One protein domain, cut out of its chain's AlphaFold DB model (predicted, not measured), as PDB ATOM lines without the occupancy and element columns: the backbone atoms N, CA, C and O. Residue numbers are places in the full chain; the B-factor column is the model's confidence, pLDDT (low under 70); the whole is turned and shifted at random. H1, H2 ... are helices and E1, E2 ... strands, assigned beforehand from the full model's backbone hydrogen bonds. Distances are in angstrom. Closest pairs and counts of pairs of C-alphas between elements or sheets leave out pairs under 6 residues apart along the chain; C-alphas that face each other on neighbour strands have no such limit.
ATOM      1  N   VAL A  84     302.912 143.269 238.870       89.44
ATOM      2  CA  VAL A  84     304.021 143.493 237.923       89.44
ATOM      3  C   VAL A  84     304.212 145.000 237.698       89.44
ATOM      4  O   VAL A  84     303.265 145.782 237.757       89.44
ATOM      5  N   HIS A  85     305.457 145.436 237.519       90.75
ATOM      6  CA  HIS A  85     305.810 146.826 237.247       90.75
ATOM      7  C   HIS A  85     306.978 146.903 236.263       90.75
ATOM      8  O   HIS A  85     308.073 146.427 236.558       90.75
ATOM      9  N   PHE A  86     306.742 147.557 235.131       87.19
ATOM     10  CA  PHE A  86     307.755 147.897 234.137       87.19
ATOM     11  C   PHE A  86     308.355 149.275 234.445       87.19
ATOM     12  O   PHE A  86     307.612 150.231 234.693       87.19
ATOM     13  N   THR A  87     309.687 149.377 234.440       84.75
ATOM     14  CA  THR A  87     310.416 150.658 234.504       84.75
ATOM     15  C   THR A  87     310.139 151.523 233.272       84.75
ATOM     16  O   THR A  87     309.842 150.974 232.218       84.75
ATOM     17  N   SER A  88     310.285 152.852 233.358       82.19
ATOM     18  CA  SER A  88     309.980 153.773 232.243       82.19
ATOM     19  C   SER A  88     310.683 153.395 230.934       82.19
ATOM     20  O   SER A  88     310.018 153.232 229.923       82.19
ATOM     21  N   THR A  89     311.981 153.085 230.991       80.62
ATOM     22  CA  THR A  89     312.792 152.627 229.844       80.62
ATOM     23  C   THR A  89     312.292 151.333 229.189       80.62
ATOM     24  O   THR A  89     312.686 151.038 228.070       80.62
ATOM     25  N   VAL A  90     311.458 150.554 229.892       78.88
ATOM     26  CA  VAL A  90     310.829 149.311 229.399       78.88
ATOM     27  C   VAL A  90     309.432 149.572 228.798       78.88
ATOM     28  O   VAL A  90     308.813 148.703 228.203       78.88
ATOM     29  N   LYS A  91     308.890 150.780 228.984       81.19
ATOM     30  CA  LYS A  91     307.626 151.233 228.383       81.19
ATOM     31  C   LYS A  91     307.826 152.115 227.154       81.19
ATOM     32  O   LYS A  91     306.859 152.460 226.492       81.19
ATOM     33  N   GLU A  92     309.062 152.546 226.923       80.94
ATOM     34  CA  GLU A  92     309.451 153.432 225.823       80.94
ATOM     35  C   GLU A  92     309.882 152.657 224.568       80.94
ATOM     36  O   GLU A  92     310.026 153.272 223.514       80.94
ATOM     37  N   LYS A  93     310.111 151.338 224.670       74.50
ATOM     38  CA  LYS A  93     310.567 150.506 223.547       74.50
ATOM     39  C   LYS A  93     309.631 149.341 223.218       74.50
ATOM     40  O   LYS A  93     309.434 149.105 222.033       74.50
ATOM     41  N   LEU A  94     309.067 148.645 224.214       76.50
ATOM     42  CA  LEU A  94     307.962 147.706 223.964       76.50
ATOM     43  C   LEU A  94     306.677 148.453 223.603       76.50
ATOM     44  O   LEU A  94     306.349 149.470 224.224       76.50
ATOM     45  N   ASP A  95     305.911 147.898 222.667       80.88
ATOM     46  CA  ASP A  95     304.541 148.342 222.419       80.88
ATOM     47  C   ASP A  95     303.564 147.857 223.519       80.88
ATOM     48  O   ASP A  95     303.905 147.089 224.428       80.88
ATOM     49  N   GLU A  96     302.314 148.332 223.485       80.38
ATOM     50  CA  GLU A  96     301.321 147.968 224.508       80.38
ATOM     51  C   GLU A  96     300.940 146.474 224.478       80.38
ATOM     52  O   GLU A  96     300.549 145.917 225.509       80.38
ATOM     53  N   ARG A  97     301.091 145.798 223.334       79.56
ATOM     54  CA  ARG A  97     300.815 144.366 223.189       79.56
ATOM     55  C   ARG A  97     301.945 143.537 223.794       79.56
ATOM     56  O   ARG A  97     301.683 142.674 224.631       79.56
ATOM     57  N   GLU A  98     303.187 143.842 223.437       80.62
ATOM     58  CA  GLU A  98     304.393 143.232 223.986       80.62
ATOM     59  C   GLU A  98     304.443 143.396 225.508       80.62
ATOM     60  O   GLU A  98     304.706 142.420 226.209       80.62
ATOM     61  N   LEU A  99     304.101 144.579 226.040       81.75
ATOM     62  CA  LEU A  99     303.979 144.818 227.484       81.75
ATOM     63  C   LEU A  99     302.970 143.877 228.159       81.75
ATOM     64  O   LEU A  99     303.255 143.340 229.232       81.75
ATOM     65  N   GLN A 100     301.801 143.653 227.551       85.75
ATOM     66  CA  GLN A 100     300.791 142.736 228.093       85.75
ATOM     67  C   GLN A 100     301.247 141.274 228.047       85.75
ATOM     68  O   GLN A 100     300.987 140.523 228.991       85.75
ATOM     69  N   ASP A 101     301.921 140.853 226.980       84.25
ATOM     70  CA  ASP A 101     302.410 139.480 226.837       84.25
ATOM     71  C   ASP A 101     303.593 139.208 227.784       84.25
ATOM     72  O   ASP A 101     303.572 138.225 228.536       84.25
ATOM     73  N   HIS A 102     304.525 140.157 227.905       84.19
ATOM     74  CA  HIS A 102     305.551 140.172 228.949       84.19
ATOM     75  C   HIS A 102     304.936 140.112 230.358       84.19
ATOM     76  O   HIS A 102     305.432 139.373 231.213       84.19
ATOM     77  N   GLU A 103     303.850 140.847 230.633       88.62
ATOM     78  CA  GLU A 103     303.195 140.810 231.946       88.62
ATOM     79  C   GLU A 103     302.650 139.412 232.254       88.62
ATOM     80  O   GLU A 103     302.911 138.887 233.340       88.62
ATOM     81  N   LYS A 104     301.940 138.783 231.307       88.69
ATOM     82  CA  LYS A 104     301.395 137.421 231.459       88.69
ATOM     83  C   LYS A 104     302.505 136.418 231.775       88.69
ATOM     84  O   LYS A 104     302.372 135.646 232.729       88.69
ATOM     85  N   ILE A 105     303.608 136.460 231.025       88.56
ATOM     86  CA  ILE A 105     304.771 135.575 231.195       88.56
ATOM     87  C   ILE A 105     305.400 135.770 232.579       88.56
ATOM     88  O   ILE A 105     305.515 134.816 233.355       88.56
ATOM     89  N   VAL A 106     305.754 137.009 232.929       89.62
ATOM     90  CA  VAL A 106     306.408 137.348 234.204       89.62
ATOM     91  C   VAL A 106     305.515 136.991 235.394       89.62
ATOM     92  O   VAL A 106     306.002 136.459 236.395       89.62
ATOM     93  N   LYS A 107     304.204 137.235 235.287       90.38
ATOM     94  CA  LYS A 107     303.210 136.907 236.317       90.38
ATOM     95  C   LYS A 107     303.086 135.395 236.512       90.38
ATOM     96  O   LYS A 107     303.206 134.937 237.646       90.38
ATOM     97  N   LYS A 108     302.946 134.621 235.427       90.06
ATOM     98  CA  LYS A 108     302.879 133.148 235.456       90.06
ATOM     99  C   LYS A 108     304.154 132.538 236.047       90.06
ATOM    100  O   LYS A 108     304.070 131.712 236.955       90.06
ATOM    101  N   PHE A 109     305.328 132.989 235.599       89.81
ATOM    102  CA  PHE A 109     306.621 132.526 236.109       89.81
ATOM    103  C   PHE A 109     306.770 132.787 237.612       89.81
ATOM    104  O   PHE A 109     307.151 131.891 238.370       89.81
ATOM    105  N   ALA A 110     306.458 134.003 238.062       89.94
ATOM    106  CA  ALA A 110     306.601 134.376 239.461       89.94
ATOM    107  C   ALA A 110     305.543 133.721 240.365       89.94
ATOM    108  O   ALA A 110     305.880 133.358 241.486       89.94
ATOM    109  N   GLN A 111     304.314 133.489 239.896       89.81
ATOM    110  CA  GLN A 111     303.316 132.710 240.642       89.81
ATOM    111  C   GLN A 111     303.741 131.245 240.825       89.81
ATOM    112  O   GLN A 111     303.602 130.714 241.924       89.81
ATOM    113  N   ALA A 112     304.305 130.614 239.789       89.38
ATOM    114  CA  ALA A 112     304.753 129.221 239.848       89.38
ATOM    115  C   ALA A 112     305.996 129.020 240.736       89.38
ATOM    116  O   ALA A 112     306.040 128.093 241.540       89.38
ATOM    117  N   ASN A 113     307.002 129.894 240.614       89.38
ATOM    118  CA  ASN A 113     308.291 129.736 241.302       89.38
ATOM    119  C   ASN A 113     308.366 130.464 242.655       89.38
ATOM    120  O   ASN A 113     309.191 130.128 243.505       89.38
ATOM    121  N   TYR A 114     307.533 131.486 242.864       89.75
ATOM    122  CA  TYR A 114     307.587 132.374 244.025       89.75
ATOM    123  C   TYR A 114     306.174 132.725 244.529       89.75
ATOM    124  O   TYR A 114     305.803 133.899 244.537       89.75
ATOM    125  N   PRO A 115     305.387 131.751 245.029       85.94
ATOM    126  CA  PRO A 115     303.991 131.968 245.439       85.94
ATOM    127  C   PRO A 115     303.810 133.037 246.535       85.94
ATOM    128  O   PRO A 115     302.748 133.635 246.651       85.94
ATOM    129  N   ASN A 116     304.863 133.329 247.310       86.19
ATOM    130  CA  ASN A 116     304.885 134.383 248.335       86.19
ATOM    131  C   ASN A 116     305.336 135.769 247.810       86.19
ATOM    132  O   ASN A 116     305.592 136.686 248.602       86.19
ATOM    133  N   ALA A 117     305.515 135.936 246.499       87.44
ATOM    134  CA  ALA A 117     305.860 137.216 245.892       87.44
ATOM    135  C   ALA A 117     304.645 138.156 245.868       87.44
ATOM    136  O   ALA A 117     303.548 137.779 245.469       87.44
ATOM    137  N   ARG A 118     304.860 139.418 246.254       88.81
ATOM    138  CA  ARG A 118     303.849 140.489 246.181       88.81
ATOM    139  C   ARG A 118     304.082 141.442 245.013       88.81
ATOM    140  O   ARG A 118     303.153 142.100 244.553       88.81
ATOM    141  N   ARG A 119     305.326 141.551 244.533       90.56
ATOM    142  CA  ARG A 119     305.697 142.473 243.455       90.56
ATOM    143  C   ARG A 119     306.814 141.910 242.581       90.56
ATOM    144  O   ARG A 119     307.776 141.349 243.100       90.56
ATOM    145  N   VAL A 120     306.735 142.155 241.278       90.69
ATOM    146  CA  VAL A 120     307.832 141.966 240.321       90.69
ATOM    147  C   VAL A 120     308.152 143.301 239.659       90.69
ATOM    148  O   VAL A 120     307.247 144.018 239.248       90.69
ATOM    149  N   ASN A 121     309.434 143.645 239.563       91.44
ATOM    150  CA  ASN A 121     309.910 144.790 238.787       91.44
ATOM    151  C   ASN A 121     310.673 144.290 237.561       91.44
ATOM    152  O   ASN A 121     311.767 143.749 237.725       91.44
ATOM    153  N   VAL A 122     310.133 144.490 236.365       87.69
ATOM    154  CA  VAL A 122     310.846 144.262 235.103       87.69
ATOM    155  C   VAL A 122     311.783 145.449 234.877       87.69
ATOM    156  O   VAL A 122     311.353 146.598 234.956       87.69
ATOM    157  N   ARG A 123     313.076 145.161 234.695       81.94
ATOM    158  CA  ARG A 123     314.172 146.152 234.666       81.94
ATOM    159  C   ARG A 123     314.821 146.317 233.300       81.94
ATOM    160  O   ARG A 123     315.384 147.370 233.024       81.94
ATOM    161  N   LYS A 124     314.815 145.249 232.507       76.06
ATOM    162  CA  LYS A 124     315.262 145.229 231.120       76.06
ATOM    163  C   LYS A 124     314.334 144.315 230.347       76.06
ATOM    164  O   LYS A 124     313.939 143.264 230.861       76.06
ATOM    165  N   GLU A 125     314.025 144.752 229.144       64.25
ATOM    166  CA  GLU A 125     313.354 143.967 228.122       64.25
ATOM    167  C   GLU A 125     314.218 142.792 227.689       64.25
ATOM    168  O   GLU A 125     315.448 142.835 227.810       64.25
ATOM    169  N   ALA A 126     313.527 141.790 227.156       59.16
ATOM    170  CA  ALA A 126     313.861 141.140 225.901       59.16
ATOM    171  C   ALA A 126     315.079 141.719 225.155       59.16
ATOM    172  O   ALA A 126     314.955 142.553 224.260       59.16
ATOM    173  N   HIS A 127     316.271 141.227 225.479       55.12
ATOM    174  CA  HIS A 127     317.363 141.266 224.519       55.12
ATOM    175  C   HIS A 127     317.298 139.978 223.701       55.12
ATOM    176  O   HIS A 127     317.667 138.917 224.206       55.12
ATOM    177  N   VAL A 128     316.880 140.096 222.436       50.41
ATOM    178  CA  VAL A 128     317.404 139.217 221.383       50.41
ATOM    179  C   VAL A 128     318.925 139.337 221.457       50.41
ATOM    180  O   VAL A 128     319.462 140.448 221.542       50.41
ATOM    181  N   GLY A 129     319.617 138.207 221.526       43.03
ATOM    182  CA  GLY A 129     321.063 138.198 221.676       43.03
ATOM    183  C   GLY A 129     321.755 138.763 220.434       43.03
ATOM    184  O   GLY A 129     321.744 138.173 219.355       43.03
ATOM    185  N   GLY A 130     322.332 139.958 220.582       54.06
ATOM    186  CA  GLY A 130     323.083 140.633 219.525       54.06
ATOM    187  C   GLY A 130     322.302 140.783 218.213       54.06
ATOM    188  O   GLY A 130     321.206 141.335 218.178       54.06
ATOM    189  N   SER A 131     322.915 140.331 217.119       50.44
ATOM    190  CA  SER A 131     322.383 140.441 215.753       50.44
ATOM    191  C   SER A 131     321.621 139.196 215.286       50.44
ATOM    192  O   SER A 131     321.261 139.123 214.112       50.44
ATOM    193  N   ASN A 132     321.417 138.200 216.153       51.09
ATOM    194  CA  ASN A 132     320.915 136.887 215.764       51.09
ATOM    195  C   ASN A 132     319.454 136.686 216.214       51.09
ATOM    196  O   ASN A 132     319.210 136.493 217.404       51.09
ATOM    197  N   PRO A 133     318.469 136.668 215.293       57.50
ATOM    198  CA  PRO A 133     317.055 136.508 215.644       57.50
ATOM    199  C   PRO A 133     316.699 135.118 216.201       57.50
ATOM    200  O   PRO A 133     315.563 134.925 216.621       57.50
ATOM    201  N   LEU A 134     317.640 134.164 216.199       61.22
ATOM    202  CA  LEU A 134     317.479 132.825 216.776       61.22
ATOM    203  C   LEU A 134     317.889 132.739 218.257       61.22
ATOM    204  O   LEU A 134     317.749 131.674 218.856       61.22
ATOM    205  N   GLU A 135     318.444 133.801 218.852       60.56
ATOM    206  CA  GLU A 135     318.835 133.769 220.267       60.56
ATOM    207  C   GLU A 135     317.622 133.975 221.187       60.56
ATOM    208  O   GLU A 135     316.848 134.912 220.966       60.56
ATOM    209  N   PRO A 136     317.446 133.126 222.223       64.94
ATOM    210  CA  PRO A 136     316.259 133.144 223.067       64.94
ATOM    211  C   PRO A 136     316.136 134.474 223.805       64.94
ATOM    212  O   PRO A 136     317.069 134.956 224.458       64.94
ATOM    213  N   GLU A 137     314.946 135.051 223.710       76.06
ATOM    214  CA  GLU A 137     314.596 136.307 224.346       76.06
ATOM    215  C   GLU A 137     314.619 136.127 225.875       76.06
ATOM    216  O   GLU A 137     314.301 135.056 226.396       76.06
ATOM    217  N   HIS A 138     315.054 137.144 226.628       79.62
ATOM    218  CA  HIS A 138     315.078 137.036 228.087       79.62
ATOM    219  C   HIS A 138     314.722 138.333 228.812       79.62
ATOM    220  O   HIS A 138     315.252 139.410 228.541       79.62
ATOM    221  N   ILE A 139     313.861 138.203 229.819       85.44
ATOM    222  CA  ILE A 139     313.334 139.302 230.625       85.44
ATOM    223  C   ILE A 139     314.099 139.358 231.950       85.44
ATOM    224  O   ILE A 139     314.106 138.393 232.719       85.44
ATOM    225  N   THR A 140     314.717 140.501 232.267       89.12
ATOM    226  CA  THR A 140     315.394 140.689 233.564       89.12
ATOM    227  C   THR A 140     314.428 141.277 234.588       89.12
ATOM    228  O   THR A 140     314.029 142.443 234.490       89.12
ATOM    229  N   ALA A 141     314.094 140.503 235.621       88.75
ATOM    230  CA  ALA A 141     313.103 140.871 236.629       88.75
ATOM    231  C   ALA A 141     313.643 140.782 238.068       88.75
ATOM    232  O   ALA A 141     314.461 139.931 238.406       88.75
ATOM    233  N   SER A 142     313.153 141.650 238.958       91.81
ATOM    234  CA  SER A 142     313.390 141.571 240.404       91.81
ATOM    235  C   SER A 142     312.099 141.257 241.153       91.81
ATOM    236  O   SER A 142     311.188 142.086 241.208       91.81
ATOM    237  N   ILE A 143     312.048 140.085 241.778       91.38
ATOM    238  CA  ILE A 143     310.906 139.555 242.524       91.38
ATOM    239  C   ILE A 143     311.043 139.928 244.007       91.38
ATOM    240  O   ILE A 143     312.109 139.780 244.614       91.38
ATOM    241  N   LYS A 144     309.954 140.443 244.584       90.88
ATOM    242  CA  LYS A 144     309.861 140.988 245.943       90.88
ATOM    243  C   LYS A 144     308.700 140.349 246.713       90.88
ATOM    244  O   LYS A 144     307.583 140.248 246.206       90.88
ATOM    245  N   GLY A 145     308.941 139.996 247.969       88.62
ATOM    246  CA  GLY A 145     307.949 139.485 248.920       88.62
ATOM    247  C   GLY A 145     308.431 139.647 250.369       88.62
ATOM    248  O   GLY A 145     309.538 140.148 250.573       88.62
ATOM    249  N   PRO A 146     307.655 139.215 251.383       81.62
ATOM    250  CA  PRO A 146     307.898 139.537 252.798       81.62
ATOM    251  C   PRO A 146     309.297 139.187 253.334       81.62
ATOM    252  O   PRO A 146     309.808 139.866 254.218       81.62
ATOM    253  N   ARG A 147     309.927 138.141 252.783       86.31
ATOM    254  CA  ARG A 147     311.340 137.773 253.008       86.31
ATOM    255  C   ARG A 147     312.047 137.392 251.700       86.31
ATOM    256  O   ARG A 147     313.012 136.635 251.699       86.31
ATOM    257  N   LEU A 148     311.534 137.880 250.569       83.19
ATOM    258  CA  LEU A 148     311.984 137.504 249.231       83.19
ATOM    259  C   LEU A 148     312.511 138.732 248.491       83.19
ATOM    260  O   LEU A 148     311.803 139.721 248.312       83.19
ATOM    261  N   ASN A 149     313.757 138.646 248.038       90.31
ATOM    262  CA  ASN A 149     314.389 139.632 247.174       90.31
ATOM    263  C   ASN A 149     315.341 138.887 246.232       90.31
ATOM    264  O   ASN A 149     316.443 138.516 246.635       90.31
ATOM    265  N   LYS A 150     314.891 138.604 245.010       88.38
ATOM    266  CA  LYS A 150     315.659 137.861 244.002       88.38
ATOM    267  C   LYS A 150     315.647 138.615 242.681       88.38
ATOM    268  O   LYS A 150     314.620 139.169 242.307       88.38
ATOM    269  N   SER A 151     316.777 138.612 241.984       90.44
ATOM    270  CA  SER A 151     316.841 138.958 240.563       90.44
ATOM    271  C   SER A 151     316.847 137.661 239.766       90.44
ATOM    272  O   SER A 151     317.519 136.713 240.168       90.44
ATOM    273  N   VAL A 152     316.075 137.614 238.687       88.88
ATOM    274  CA  VAL A 152     315.909 136.449 237.815       88.88
ATOM    275  C   VAL A 152     315.969 136.883 236.354       88.88
ATOM    276  O   VAL A 152     315.582 138.005 236.017       88.88
ATOM    277  N   HIS A 153     316.428 135.970 235.506       88.38
ATOM    278  CA  HIS A 153     316.290 136.049 234.057       88.38
ATOM    279  C   HIS A 153     315.226 135.024 233.666       88.38
ATOM    280  O   HIS A 153     315.318 133.863 234.068       88.38
ATOM    281  N   ILE A 154     314.185 135.473 232.972       86.44
ATOM    282  CA  ILE A 154     313.087 134.632 232.495       86.44
ATOM    283  C   ILE A 154     313.285 134.507 230.992       86.44
ATOM    284  O   ILE A 154     313.127 135.503 230.291       86.44
ATOM    285  N   TYR A 155     313.689 133.328 230.533       83.19
ATOM    286  CA  TYR A 155     313.870 133.048 229.112       83.19
ATOM    287  C   TYR A 155     312.522 132.731 228.467       83.19
ATOM    288  O   TYR A 155     311.670 132.083 229.081       83.19
ATOM    289  N   THR A 156     312.341 133.220 227.250       76.94
ATOM    290  CA  THR A 156     311.130 133.116 226.446       76.94
ATOM    291  C   THR A 156     311.540 132.761 225.028       76.94
ATOM    292  O   THR A 156     312.283 133.505 224.388       76.94
ATOM    293  N   ASP A 157     311.060 131.628 224.534       69.19
ATOM    294  CA  ASP A 157     311.214 131.281 223.129       69.19
ATOM    295  C   ASP A 157     310.316 132.210 222.291       69.19
ATOM    296  O   ASP A 157     309.168 132.463 222.666       69.19
TER     297      ASP A 157
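Overview. This is residues 84 to 157 of the 159 residues of an uncharacterized protein of Phlebiopsis gigantea 11061_1 CR5-6 (UniProt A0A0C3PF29). A strongly twisted sheet of four strands has one long helix, H2, packed over one face, and the small helix H1 only grazes the sheet. The long hairpin E3 and E4 runs along the length of the body, and the unnamed loop of residues 125 to 136 lies at one end of it. The printed part has 74 residues, in the order E1 H1 H2 E2 E3 E4; the mixed sheet runs E1 E2 E3 E4, and the class is mixed, helices and strands. The whole is compact, with a radius of gyration of the C-alphas of 12.3 A, yet elongated, spanning 39 by 22 by 17 A.

Arrangement. Start at inner strand E3, residues 137 to 145, and E4, residues 148 to 156: this antiparallel hairpin has N 141 and O 152 at 2.9 A. E2, residues 119 to 124, is antiparallel to E3, with N 121 and O 142 at 2.9 A; E2 E3 E4 form a meander, each strand the antiparallel neighbour of the one before. Edge strand E1, residues 84 to 86, is parallel to E2, with N 122 and O 85 at 2.8 A. H2, residues 96 to 113, is on the sheet in two layers, a helix layer on one face; its closest C-alphas to E1 are those of Glu 103 and Val 84, 6.6 A apart. H1, residues 88 to 91, is close to H2 but not clearly touching: the closest C-alphas, of Lys 91 and Leu 99, are 7.4 A apart. E1, H1 H2, E2 form a strand-helix-strand unit, parallel neighbour strands joined through helices, with a left-handed crossover. Every O i to N i+4 pair of H2 is within hydrogen-bond range; H1 is too short for one.

Along the chain. Find C-alpha 84 at (304.021, 143.493, 237.923), where E1 begins. H2 runs 25.7 A from C-alpha 96 at (301.321, 147.968, 224.508). E3 also covers 25.7 A, E2 15.9 A; E4, 23.2 A long, bends by 55 degrees at residue 151 and ends at (311.130, 133.116, 226.446).

Size, cuts and confidence. Look to Ser 131 and Pro 146 for the C-alphas farthest apart, 39.8 A. The printed part has no cut, and the link E2 to E3 is long. Residues 125 to 136 and 157 have pLDDT under 70.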